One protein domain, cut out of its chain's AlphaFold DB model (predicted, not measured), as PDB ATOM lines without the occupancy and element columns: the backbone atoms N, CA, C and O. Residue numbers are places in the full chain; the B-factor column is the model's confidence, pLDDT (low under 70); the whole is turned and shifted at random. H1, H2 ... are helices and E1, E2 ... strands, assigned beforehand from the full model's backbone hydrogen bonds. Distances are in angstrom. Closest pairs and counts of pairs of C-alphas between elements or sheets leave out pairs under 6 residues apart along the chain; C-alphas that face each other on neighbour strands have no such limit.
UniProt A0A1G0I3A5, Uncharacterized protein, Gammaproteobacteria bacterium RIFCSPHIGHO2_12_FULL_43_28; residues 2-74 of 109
ATOM      1  N   PRO A   2     187.244 172.667 115.313       83.94
ATOM      2  CA  PRO A   2     187.547 172.358 116.713       83.94
ATOM      3  C   PRO A   2     186.648 171.221 117.184       83.94
ATOM      4  O   PRO A   2     185.425 171.255 117.054       83.94
ATOM      5  N   GLU A   3     187.290 170.181 117.701       89.94
ATOM      6  CA  GLU A   3     186.651 168.989 118.246       89.94
ATOM      7  C   GLU A   3     187.126 168.838 119.692       89.94
ATOM      8  O   GLU A   3     188.315 168.983 119.975       89.94
ATOM      9  N   MET A   4     186.199 168.573 120.607       89.88
ATOM     10  CA  MET A   4     186.472 168.384 122.028       89.88
ATOM     11  C   MET A   4     185.988 167.006 122.460       89.88
ATOM     12  O   MET A   4     184.819 166.673 122.284       89.88
ATOM     13  N   MET A   5     186.869 166.232 123.087       90.88
ATOM     14  CA  MET A   5     186.521 164.958 123.714       90.88
ATOM     15  C   MET A   5     186.305 165.150 125.219       90.88
ATOM     16  O   MET A   5     187.119 165.769 125.903       90.88
ATOM     17  N   THR A   6     185.221 164.596 125.760       92.06
ATOM     18  CA  THR A   6     184.919 164.632 127.196       92.06
ATOM     19  C   THR A   6     184.183 163.375 127.642       92.06
ATOM     20  O   THR A   6     183.393 162.795 126.906       92.06
ATOM     21  N   LYS A   7     184.386 162.964 128.896       92.38
ATOM     22  CA  LYS A   7     183.630 161.855 129.498       92.38
ATOM     23  C   LYS A   7     182.131 162.163 129.631       92.38
ATOM     24  O   LYS A   7     181.322 161.242 129.674       92.38
ATOM     25  N   TYR A   8     181.766 163.443 129.710       93.94
ATOM     26  CA  TYR A   8     180.392 163.892 129.935       93.94
ATOM     27  C   TYR A   8     179.972 164.902 128.855       93.94
ATOM     28  O   TYR A   8     179.868 166.100 129.147       93.94
ATOM     29  N   PRO A   9     179.728 164.451 127.608       93.50
ATOM     30  CA  PRO A   9     179.390 165.346 126.501       93.50
ATOM     31  C   PRO A   9     178.132 166.167 126.789       93.50
ATOM     32  O   PRO A   9     178.111 167.360 126.511       93.50
ATOM     33  N   GLU A  10     177.132 165.592 127.458       93.62
ATOM     34  CA  GLU A  10     175.893 166.312 127.783       93.62
ATOM     35  C   GLU A  10     176.092 167.455 128.776       93.62
ATOM     36  O   GLU A  10     175.399 168.472 128.715       93.62
ATOM     37  N   VAL A  11     177.049 167.306 129.695       94.88
ATOM     38  CA  VAL A  11     177.400 168.369 130.640       94.88
ATOM     39  C   VAL A  11     178.105 169.493 129.892       94.88
ATOM     40  O   VAL A  11     177.743 170.652 130.066       94.88
ATOM     41  N   ALA A  12     179.053 169.159 129.013       95.00
ATOM     42  CA  ALA A  12     179.744 170.146 128.192       95.00
ATOM     43  C   ALA A  12     178.776 170.886 127.251       95.00
ATOM     44  O   ALA A  12     178.783 172.114 127.218       95.00
ATOM     45  N   ILE A  13     177.869 170.172 126.579       94.44
ATOM     46  CA  ILE A  13     176.814 170.766 125.746       94.44
ATOM     47  C   ILE A  13     175.926 171.693 126.581       94.44
ATOM     48  O   ILE A  13     175.608 172.793 126.140       94.44
ATOM     49  N   ARG A  14     175.537 171.301 127.802       94.81
ATOM     50  CA  ARG A  14     174.745 172.163 128.695       94.81
ATOM     51  C   ARG A  14     175.501 173.432 129.090       94.81
ATOM     52  O   ARG A  14     174.907 174.505 129.089       94.81
ATOM     53  N   ILE A  15     176.792 173.318 129.403       95.06
ATOM     54  CA  ILE A  15     177.651 174.470 129.709       95.06
ATOM     55  C   ILE A  15     177.723 175.406 128.499       95.06
ATOM     56  O   ILE A  15     177.517 176.605 128.655       95.06
ATOM     57  N   LEU A  16     177.940 174.866 127.296       93.88
ATOM     58  CA  LEU A  16     177.974 175.662 126.072       93.88
ATOM     59  C   LEU A  16     176.628 176.337 125.786       93.88
ATOM     60  O   LEU A  16     176.604 177.529 125.491       93.88
ATOM     61  N   LYS A  17     175.504 175.628 125.951       93.44
ATOM     62  CA  LYS A  17     174.161 176.220 125.841       93.44
ATOM     63  C   LYS A  17     173.977 177.390 126.808       93.44
ATOM     64  O   LYS A  17     173.519 178.453 126.402       93.44
ATOM     65  N   ASN A  18     174.396 177.228 128.064       94.50
ATOM     66  CA  ASN A  18     174.345 178.300 129.065       94.50
ATOM     67  C   ASN A  18     175.278 179.475 128.724       94.50
ATOM     68  O   ASN A  18     174.997 180.606 129.105       94.50
ATOM     69  N   ALA A  19     176.364 179.219 127.991       92.69
ATOM     70  CA  ALA A  19     177.276 180.235 127.469       92.69
ATOM     71  C   ALA A  19     176.786 180.893 126.160       92.69
ATOM     72  O   ALA A  19     177.497 181.720 125.591       92.69
ATOM     73  N   GLY A  20     175.589 180.545 125.674       91.62
ATOM     74  CA  GLY A  20     174.984 181.138 124.478       91.62
ATOM     75  C   GLY A  20     175.295 180.414 123.167       91.62
ATOM     76  O   GLY A  20     175.062 180.981 122.101       91.62
ATOM     77  N   PHE A  21     175.813 179.181 123.218       94.50
ATOM     78  CA  PHE A  21     175.899 178.324 122.036       94.50
ATOM     79  C   PHE A  21     174.521 177.744 121.707       94.50
ATOM     80  O   PHE A  21     173.787 177.277 122.581       94.50
ATOM     81  N   GLU A  22     174.203 177.677 120.423       93.75
ATOM     82  CA  GLU A  22     173.105 176.867 119.920       93.75
ATOM     83  C   GLU A  22     173.637 175.454 119.681       93.75
ATOM     84  O   GLU A  22     174.561 175.268 118.893       93.75
ATOM     85  N   CYS A  23     173.078 174.444 120.354       91.81
ATOM     86  CA  CYS A  23     173.523 173.056 120.191       91.81
ATOM     87  C   CYS A  23     172.368 172.093 119.906       91.81
ATOM     88  O   CYS A  23     171.305 172.189 120.533       91.81
ATOM     89  N   GLY A  24     172.631 171.096 119.061       86.12
ATOM     90  CA  GLY A  24     171.717 170.003 118.728       86.12
ATOM     91  C   GLY A  24     171.239 170.006 117.273       86.12
ATOM     92  O   GLY A  24     171.667 170.810 116.448       86.12
ATOM     93  N   ALA A  25     170.302 169.108 116.957       80.69
ATOM     94  CA  ALA A  25     169.986 168.749 115.573       80.69
ATOM     95  C   ALA A  25     169.340 169.834 114.702       80.69
ATOM     96  O   ALA A  25     169.315 169.701 113.478       80.69
ATOM     97  N   ASN A  26     168.851 170.907 115.322       83.38
ATOM     98  CA  ASN A  26     168.228 172.030 114.625       83.38
ATOM     99  C   ASN A  26     169.219 173.156 114.296       83.38
ATOM    100  O   ASN A  26     168.817 174.177 113.745       83.38
ATOM    101  N   VAL A  27     170.500 172.991 114.633       86.75
ATOM    102  CA  VAL A  27     171.522 174.013 114.404       86.75
ATOM    103  C   VAL A  27     172.185 173.773 113.054       86.75
ATOM    104  O   VAL A  27     172.601 172.661 112.726       86.75
ATOM    105  N   LYS A  28     172.271 174.829 112.241       86.00
ATOM    106  CA  LYS A  28     172.854 174.750 110.902       86.00
ATOM    107  C   LYS A  28     174.374 174.614 110.992       86.00
ATOM    108  O   LYS A  28     175.044 175.504 111.505       86.00
ATOM    109  N   GLN A  29     174.897 173.536 110.421       88.75
ATOM    110  CA  GLN A  29     176.331 173.289 110.280       88.75
ATOM    111  C   GLN A  29     176.851 173.982 109.018       88.75
ATOM    112  O   GLN A  29     176.333 173.737 107.927       88.75
ATOM    113  N   GLN A  30     177.847 174.854 109.158       85.94
ATOM    114  CA  GLN A  30     178.475 175.571 108.044       85.94
ATOM    115  C   GLN A  30     179.911 175.099 107.805       85.94
ATOM    116  O   GLN A  30     180.330 175.008 106.654       85.94
ATOM    117  N   ILE A  31     180.649 174.776 108.871       85.00
ATOM    118  CA  ILE A  31     182.064 174.382 108.820       85.00
ATOM    119  C   ILE A  31     182.220 172.903 109.197       85.00
ATOM    120  O   ILE A  31     182.875 172.147 108.484       85.00
ATOM    121  N   LEU A  32     181.598 172.460 110.293       84.88
ATOM    122  CA  LEU A  32     181.737 171.105 110.836       84.88
ATOM    123  C   LEU A  32     180.640 170.168 110.308       84.88
ATOM    124  O   LEU A  32     179.840 169.626 111.066       84.88
ATOM    125  N   THR A  33     180.594 169.963 108.993       86.19
ATOM    126  CA  THR A  33     179.530 169.185 108.321       86.19
ATOM    127  C   THR A  33     179.554 167.685 108.622       86.19
ATOM    128  O   THR A  33     178.536 167.015 108.479       86.19
ATOM    129  N   GLN A  34     180.699 167.151 109.053       86.00
ATOM    130  CA  GLN A  34     180.850 165.743 109.449       86.00
ATOM    131  C   GLN A  34     180.475 165.495 110.917       86.00
ATOM    132  O   GLN A  34     180.433 164.356 111.371       86.00
ATOM    133  N   CYS A  35     180.196 166.564 111.664       87.44
ATOM    134  CA  CYS A  35     179.830 166.477 113.063       87.44
ATOM    135  C   CYS A  35     178.441 165.847 113.221       87.44
ATOM    136  O   CYS A  35     177.499 166.288 112.553       87.44
ATOM    137  N   PRO A  36     178.247 164.889 114.136       88.06
ATOM    138  CA  PRO A  36     176.911 164.436 114.483       88.06
ATOM    139  C   PRO A  36     176.070 165.607 114.990       88.06
ATOM    140  O   PRO A  36     176.503 166.401 115.829       88.06
ATOM    141  N   LYS A  37     174.847 165.705 114.480       88.25
ATOM    142  CA  LYS A  37     173.911 166.802 114.743       88.25
ATOM    143  C   LYS A  37     173.666 167.038 116.235       88.25
ATOM    144  O   LYS A  37     173.582 168.173 116.691       88.25
ATOM    145  N   GLU A  38     173.601 165.971 117.015       88.94
ATOM    146  CA  GLU A  38     173.350 165.994 118.457       88.94
ATOM    147  C   GLU A  38     174.579 166.449 119.259       88.94
ATOM    148  O   GLU A  38     174.452 166.882 120.402       88.94
ATOM    149  N   ARG A  39     175.766 166.361 118.653       90.88
ATOM    150  CA  ARG A  39     177.072 166.703 119.238       90.88
ATOM    151  C   ARG A  39     177.596 168.065 118.787       90.88
ATOM    152  O   ARG A  39     178.630 168.522 119.274       90.88
ATOM    153  N   PHE A  40     176.890 168.699 117.861       93.94
ATOM    154  CA  PHE A  40     177.264 169.968 117.272       93.94
ATOM    155  C   PHE A  40     176.759 171.150 118.104       93.94
ATOM    156  O   PHE A  40     175.600 171.188 118.530       93.94
ATOM    157  N   CYS A  41     177.636 172.133 118.284       93.19
ATOM    158  CA  CYS A  41     177.350 173.414 118.909       93.19
ATOM    159  C   CYS A  41     177.901 174.551 118.040       93.19
ATOM    160  O   CYS A  41     179.030 174.475 117.556       93.19
ATOM    161  N   ALA A  42     177.146 175.634 117.895       94.31
ATOM    162  CA  ALA A  42     177.544 176.818 117.145       94.31
ATOM    163  C   ALA A  42     177.327 178.105 117.943       94.31
ATOM    164  O   ALA A  42     176.457 178.201 118.804       94.31
ATOM    165  N   THR A  43     178.122 179.118 117.616       91.75
ATOM    166  CA  THR A  43     177.993 180.504 118.077       91.75
ATOM    167  C   THR A  43     178.219 181.460 116.923       91.75
ATOM    168  O   THR A  43     178.627 181.066 115.833       91.75
ATOM    169  N   LYS A  44     178.046 182.755 117.196       86.31
ATOM    170  CA  LYS A  44     178.427 183.834 116.277       86.31
ATOM    171  C   LYS A  44     179.908 183.808 115.881       86.31
ATOM    172  O   LYS A  44     180.245 184.338 114.830       86.31
ATOM    173  N   THR A  45     180.783 183.258 116.721       86.44
ATOM    174  CA  THR A  45     182.237 183.289 116.515       86.44
ATOM    175  C   THR A  45     182.803 181.977 115.986       86.44
ATOM    176  O   THR A  45     183.935 181.965 115.511       86.44
ATOM    177  N   GLY A  46     182.048 180.877 116.039       89.31
ATOM    178  CA  GLY A  46     182.520 179.600 115.524       89.31
ATOM    179  C   GLY A  46     181.648 178.406 115.881       89.31
ATOM    180  O   GLY A  46     180.626 178.516 116.560       89.31
ATOM    181  N   GLU A  47     182.098 177.247 115.421       92.12
ATOM    182  CA  GLU A  47     181.442 175.950 115.558       92.12
ATOM    183  C   GLU A  47     182.352 174.985 116.309       92.12
ATOM    184  O   GLU A  47     183.564 175.058 116.136       92.12
ATOM    185  N   ILE A  48     181.791 174.076 117.108       93.12
ATOM    186  CA  ILE A  48     182.530 173.061 117.866       93.12
ATOM    187  C   ILE A  48     181.757 171.738 117.923       93.12
ATOM    188  O   ILE A  48     180.533 171.721 118.063       93.12
ATOM    189  N   CYS A  49     182.485 170.625 117.842       92.75
ATOM    190  CA  CYS A  49     181.945 169.282 118.063       92.75
ATOM    191  C   CYS A  49     182.340 168.751 119.431       92.75
ATOM    192  O   CYS A  49     183.519 168.788 119.786       92.75
ATOM    193  N   ILE A  50     181.375 168.209 120.169       94.12
ATOM    194  CA  ILE A  50     181.614 167.575 121.465       94.12
ATOM    195  C   ILE A  50     181.418 166.068 121.338       94.12
ATOM    196  O   ILE A  50     180.298 165.591 121.193       94.12
ATOM    197  N   TYR A  51     182.499 165.313 121.476       91.69
ATOM    198  CA  TYR A  51     182.491 163.857 121.444       91.69
ATOM    199  C   TYR A  51     182.678 163.261 122.840       91.69
ATOM    200  O   TYR A  51     183.299 163.854 123.726       91.69
ATOM    201  N   ASP A  52     182.154 162.054 123.020       90.81
ATOM    202  CA  ASP A  52     182.583 161.155 124.085       90.81
ATOM    203  C   ASP A  52     183.724 160.248 123.603       90.81
ATOM    204  O   ASP A  52     184.165 160.306 122.456       90.81
ATOM    205  N   VAL A  53     184.206 159.393 124.502       86.75
ATOM    206  CA  VAL A  53     185.254 158.410 124.198       86.75
ATOM    207  C   VAL A  53     184.803 157.411 123.118       86.75
ATOM    208  O   VAL A  53     185.628 156.904 122.369       86.75
ATOM    209  N   GLN A  54     183.502 157.129 122.997       85.12
ATOM    210  CA  GLN A  54     182.979 156.208 121.979       85.12
ATOM    211  C   GLN A  54     182.965 156.872 120.592       85.12
ATOM    212  O   GLN A  54     183.189 156.211 119.582       85.12
ATOM    213  N   GLY A  55     182.777 158.193 120.554       82.44
ATOM    214  CA  GLY A  55     182.811 159.036 119.363       82.44
ATOM    215  C   GLY A  55     184.209 159.349 118.828       82.44
ATOM    216  O   GLY A  55     184.312 160.015 117.799       82.44
ATOM    217  N   ILE A  56     185.281 158.852 119.455       83.56
ATOM    218  CA  ILE A  56     186.665 159.045 118.987       83.56
ATOM    219  C   ILE A  56     186.825 158.664 117.511       83.56
ATOM    220  O   ILE A  56     187.469 159.381 116.755       83.56
ATOM    221  N   ALA A  57     186.214 157.560 117.077       81.81
ATOM    222  CA  ALA A  57     186.336 157.089 115.698       81.81
ATOM    223  C   ALA A  57     185.681 158.026 114.664       81.81
ATOM    224  O   ALA A  57     185.977 157.922 113.478       81.81
ATOM    225  N   SER A  58     184.792 158.922 115.104       83.00
ATOM    226  CA  SER A  58     184.157 159.942 114.259       83.00
ATOM    227  C   SER A  58     184.889 161.289 114.266       83.00
ATOM    228  O   SER A  58     184.468 162.211 113.572       83.00
ATOM    229  N   MET A  59     185.975 161.413 115.036       85.62
ATOM    230  CA  MET A  59     186.815 162.606 115.029       85.62
ATOM    231  C   MET A  59     187.626 162.681 113.736       85.62
ATOM    232  O   MET A  59     188.118 161.676 113.225       85.62
ATOM    233  N   THR A  60     187.779 163.893 113.215       83.81
ATOM    234  CA  THR A  60     188.511 164.149 111.966       83.81
ATOM    235  C   THR A  60     189.901 164.712 112.219       83.81
ATOM    236  O   THR A  60     190.780 164.591 111.369       83.81
ATOM    237  N   GLN A  61     190.111 165.328 113.385       83.06
ATOM    238  CA  GLN A  61     191.375 165.986 113.707       83.06
ATOM    239  C   GLN A  61     192.353 165.104 114.460       83.06
ATOM    240  O   GLN A  61     193.556 165.295 114.330       83.06
ATOM    241  N   VAL A  62     191.839 164.169 115.255       83.75
ATOM    242  CA  VAL A  62     192.660 163.267 116.060       83.75
ATOM    243  C   VAL A  62     192.559 161.872 115.466       83.75
ATOM    244  O   VAL A  62     191.470 161.307 115.375       83.75
ATOM    245  N   SER A  63     193.699 161.313 115.061       84.19
ATOM    246  CA  SER A  63     193.743 159.963 114.495       84.19
ATOM    247  C   SER A  63     193.742 158.887 115.586       84.19
ATOM    248  O   SER A  63     194.224 159.089 116.703       84.19
ATOM    249  N   THR A  64     193.268 157.689 115.248       82.19
ATOM    250  CA  THR A  64     193.328 156.529 116.153       82.19
ATOM    251  C   THR A  64     194.764 156.148 116.518       82.19
ATOM    252  O   THR A  64     195.010 155.737 117.649       82.19
ATOM    253  N   ALA A  65     195.715 156.323 115.596       85.19
ATOM    254  CA  ALA A  65     197.133 156.056 115.830       85.19
ATOM    255  C   ALA A  65     197.744 157.013 116.867       85.19
ATOM    256  O   ALA A  65     198.529 156.591 117.714       85.19
ATOM    257  N   GLU A  66     197.355 158.287 116.836       85.69
ATOM    258  CA  GLU A  66     197.807 159.295 117.799       85.69
ATOM    259  C   GLU A  66     197.293 158.993 119.210       85.69
ATOM    260  O   GLU A  66     198.061 158.995 120.172       85.69
ATOM    261  N   ILE A  67     196.017 158.618 119.321       85.56
ATOM    262  CA  ILE A  67     195.425 158.197 120.596       85.56
ATOM    263  C   ILE A  67     196.099 156.926 121.100       85.56
ATOM    264  O   ILE A  67     196.470 156.861 122.271       85.56
ATOM    265  N   TYR A  68     196.297 155.936 120.224       85.06
ATOM    266  CA  TYR A  68     196.974 154.689 120.566       85.06
ATOM    267  C   TYR A  68     198.377 154.944 121.115       85.06
ATOM    268  O   TYR A  68     198.705 154.431 122.178       85.06
ATOM    269  N   ASN A  69     199.181 155.781 120.454       88.12
ATOM    270  CA  ASN A  69     200.527 156.115 120.920       88.12
ATOM    271  C   ASN A  69     200.532 156.763 122.313       88.12
ATOM    272  O   ASN A  69     201.459 156.535 123.091       88.12
ATOM    273  N   GLN A  70     199.490 157.527 122.652       87.06
ATOM    274  CA  GLN A  70     199.376 158.163 123.960       87.06
ATOM    275  C   GLN A  70     198.954 157.186 125.070       87.06
ATOM    276  O   GLN A  70     199.345 157.368 126.223       87.06
ATOM    277  N   VAL A  71     198.171 156.150 124.746       86.06
ATOM    278  CA  VAL A  71     197.642 155.188 125.735       86.06
ATOM    279  C   VAL A  71     198.351 153.833 125.737       86.06
ATOM    280  O   VAL A  71     198.137 153.050 126.656       86.06
ATOM    281  N   SER A  72     199.218 153.554 124.762       82.69
ATOM    282  CA  SER A  72     199.922 152.270 124.599       82.69
ATOM    283  C   SER A  72     200.813 151.897 125.785       82.69
ATOM    284  O   SER A  72     201.077 150.721 126.011       82.69
ATOM    285  N   HIS A  73     201.246 152.887 126.565       81.94
ATOM    286  CA  HIS A  73     202.068 152.708 127.760       81.94
ATOM    287  C   HIS A  73     201.248 152.386 129.018       81.94
ATOM    288  O   HIS A  73     201.825 152.089 130.063       81.94
ATOM    289  N   VAL A  74     199.915 152.480 128.953       79.31
ATOM    290  CA  VAL A  74     199.047 152.134 130.079       79.31
ATOM    291  C   VAL A  74     198.896 150.612 130.093       79.31
ATOM    292  O   VAL A  74     198.312 150.062 129.156       79.31
TER     293      VAL A  74
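What this domain is: This is residues 2 to 74 of the 109 residues of an uncharacterized protein of Gammaproteobacteria bacterium RIFCSPHIGHO2_12_FULL_43_28 (UniProt A0A1G0I3A5). H1 covers one face of a small sheet, E1 E3 E2, while a long loop, residues 19 to 39, winds round its E2 edge; beyond H2, an arm with H3 makes the length. The 73 printed residues run E1 H1 E2 E3 H2 H3, mixed helices and strands, under half in named elements. The mixed sheet's domain is compact, radius of gyration of the C-alphas 13.0 A, spanning 40 by 23 by 19 A.

Where its parts are: E3, residues 47 to 51, is 13.5 A long. E1, residues 3 to 5, begins at C-alpha 3 (186.651, 168.989, 118.246); E2 is residues 40 to 42. H1, residues 9 to 18, is 14.1 A long, H2 is residues 54 to 58, and H3, residues 64 to 71, ends at C-alpha 71 (197.642, 155.188, 125.735).

How they stand to each other: E1 and E3 are parallel, N 4 and O 49 2.8 A apart; hairpin E2 and E3 is antiparallel, N 41 and O 48 2.9 A apart, both within hydrogen-bond range. H1 is on the sheet in two layers, helix over one face, height 9.4 A; its closest C-alphas to E3, Pro 9 and Ile 50, are 5.9 A apart. H2 only grazes the sheet. Every O i to N i+4 pair is within range in H1 and H3; H2 has 0 of 1, and 1 of 2 O i to N i+3.

The domain as a whole: The farthest C-alphas, Asn 26 and His 73, are 41.1 A apart. The printed part has no cut, the H1 to E2 link is long, and no printed residue is under 70 in pLDDT.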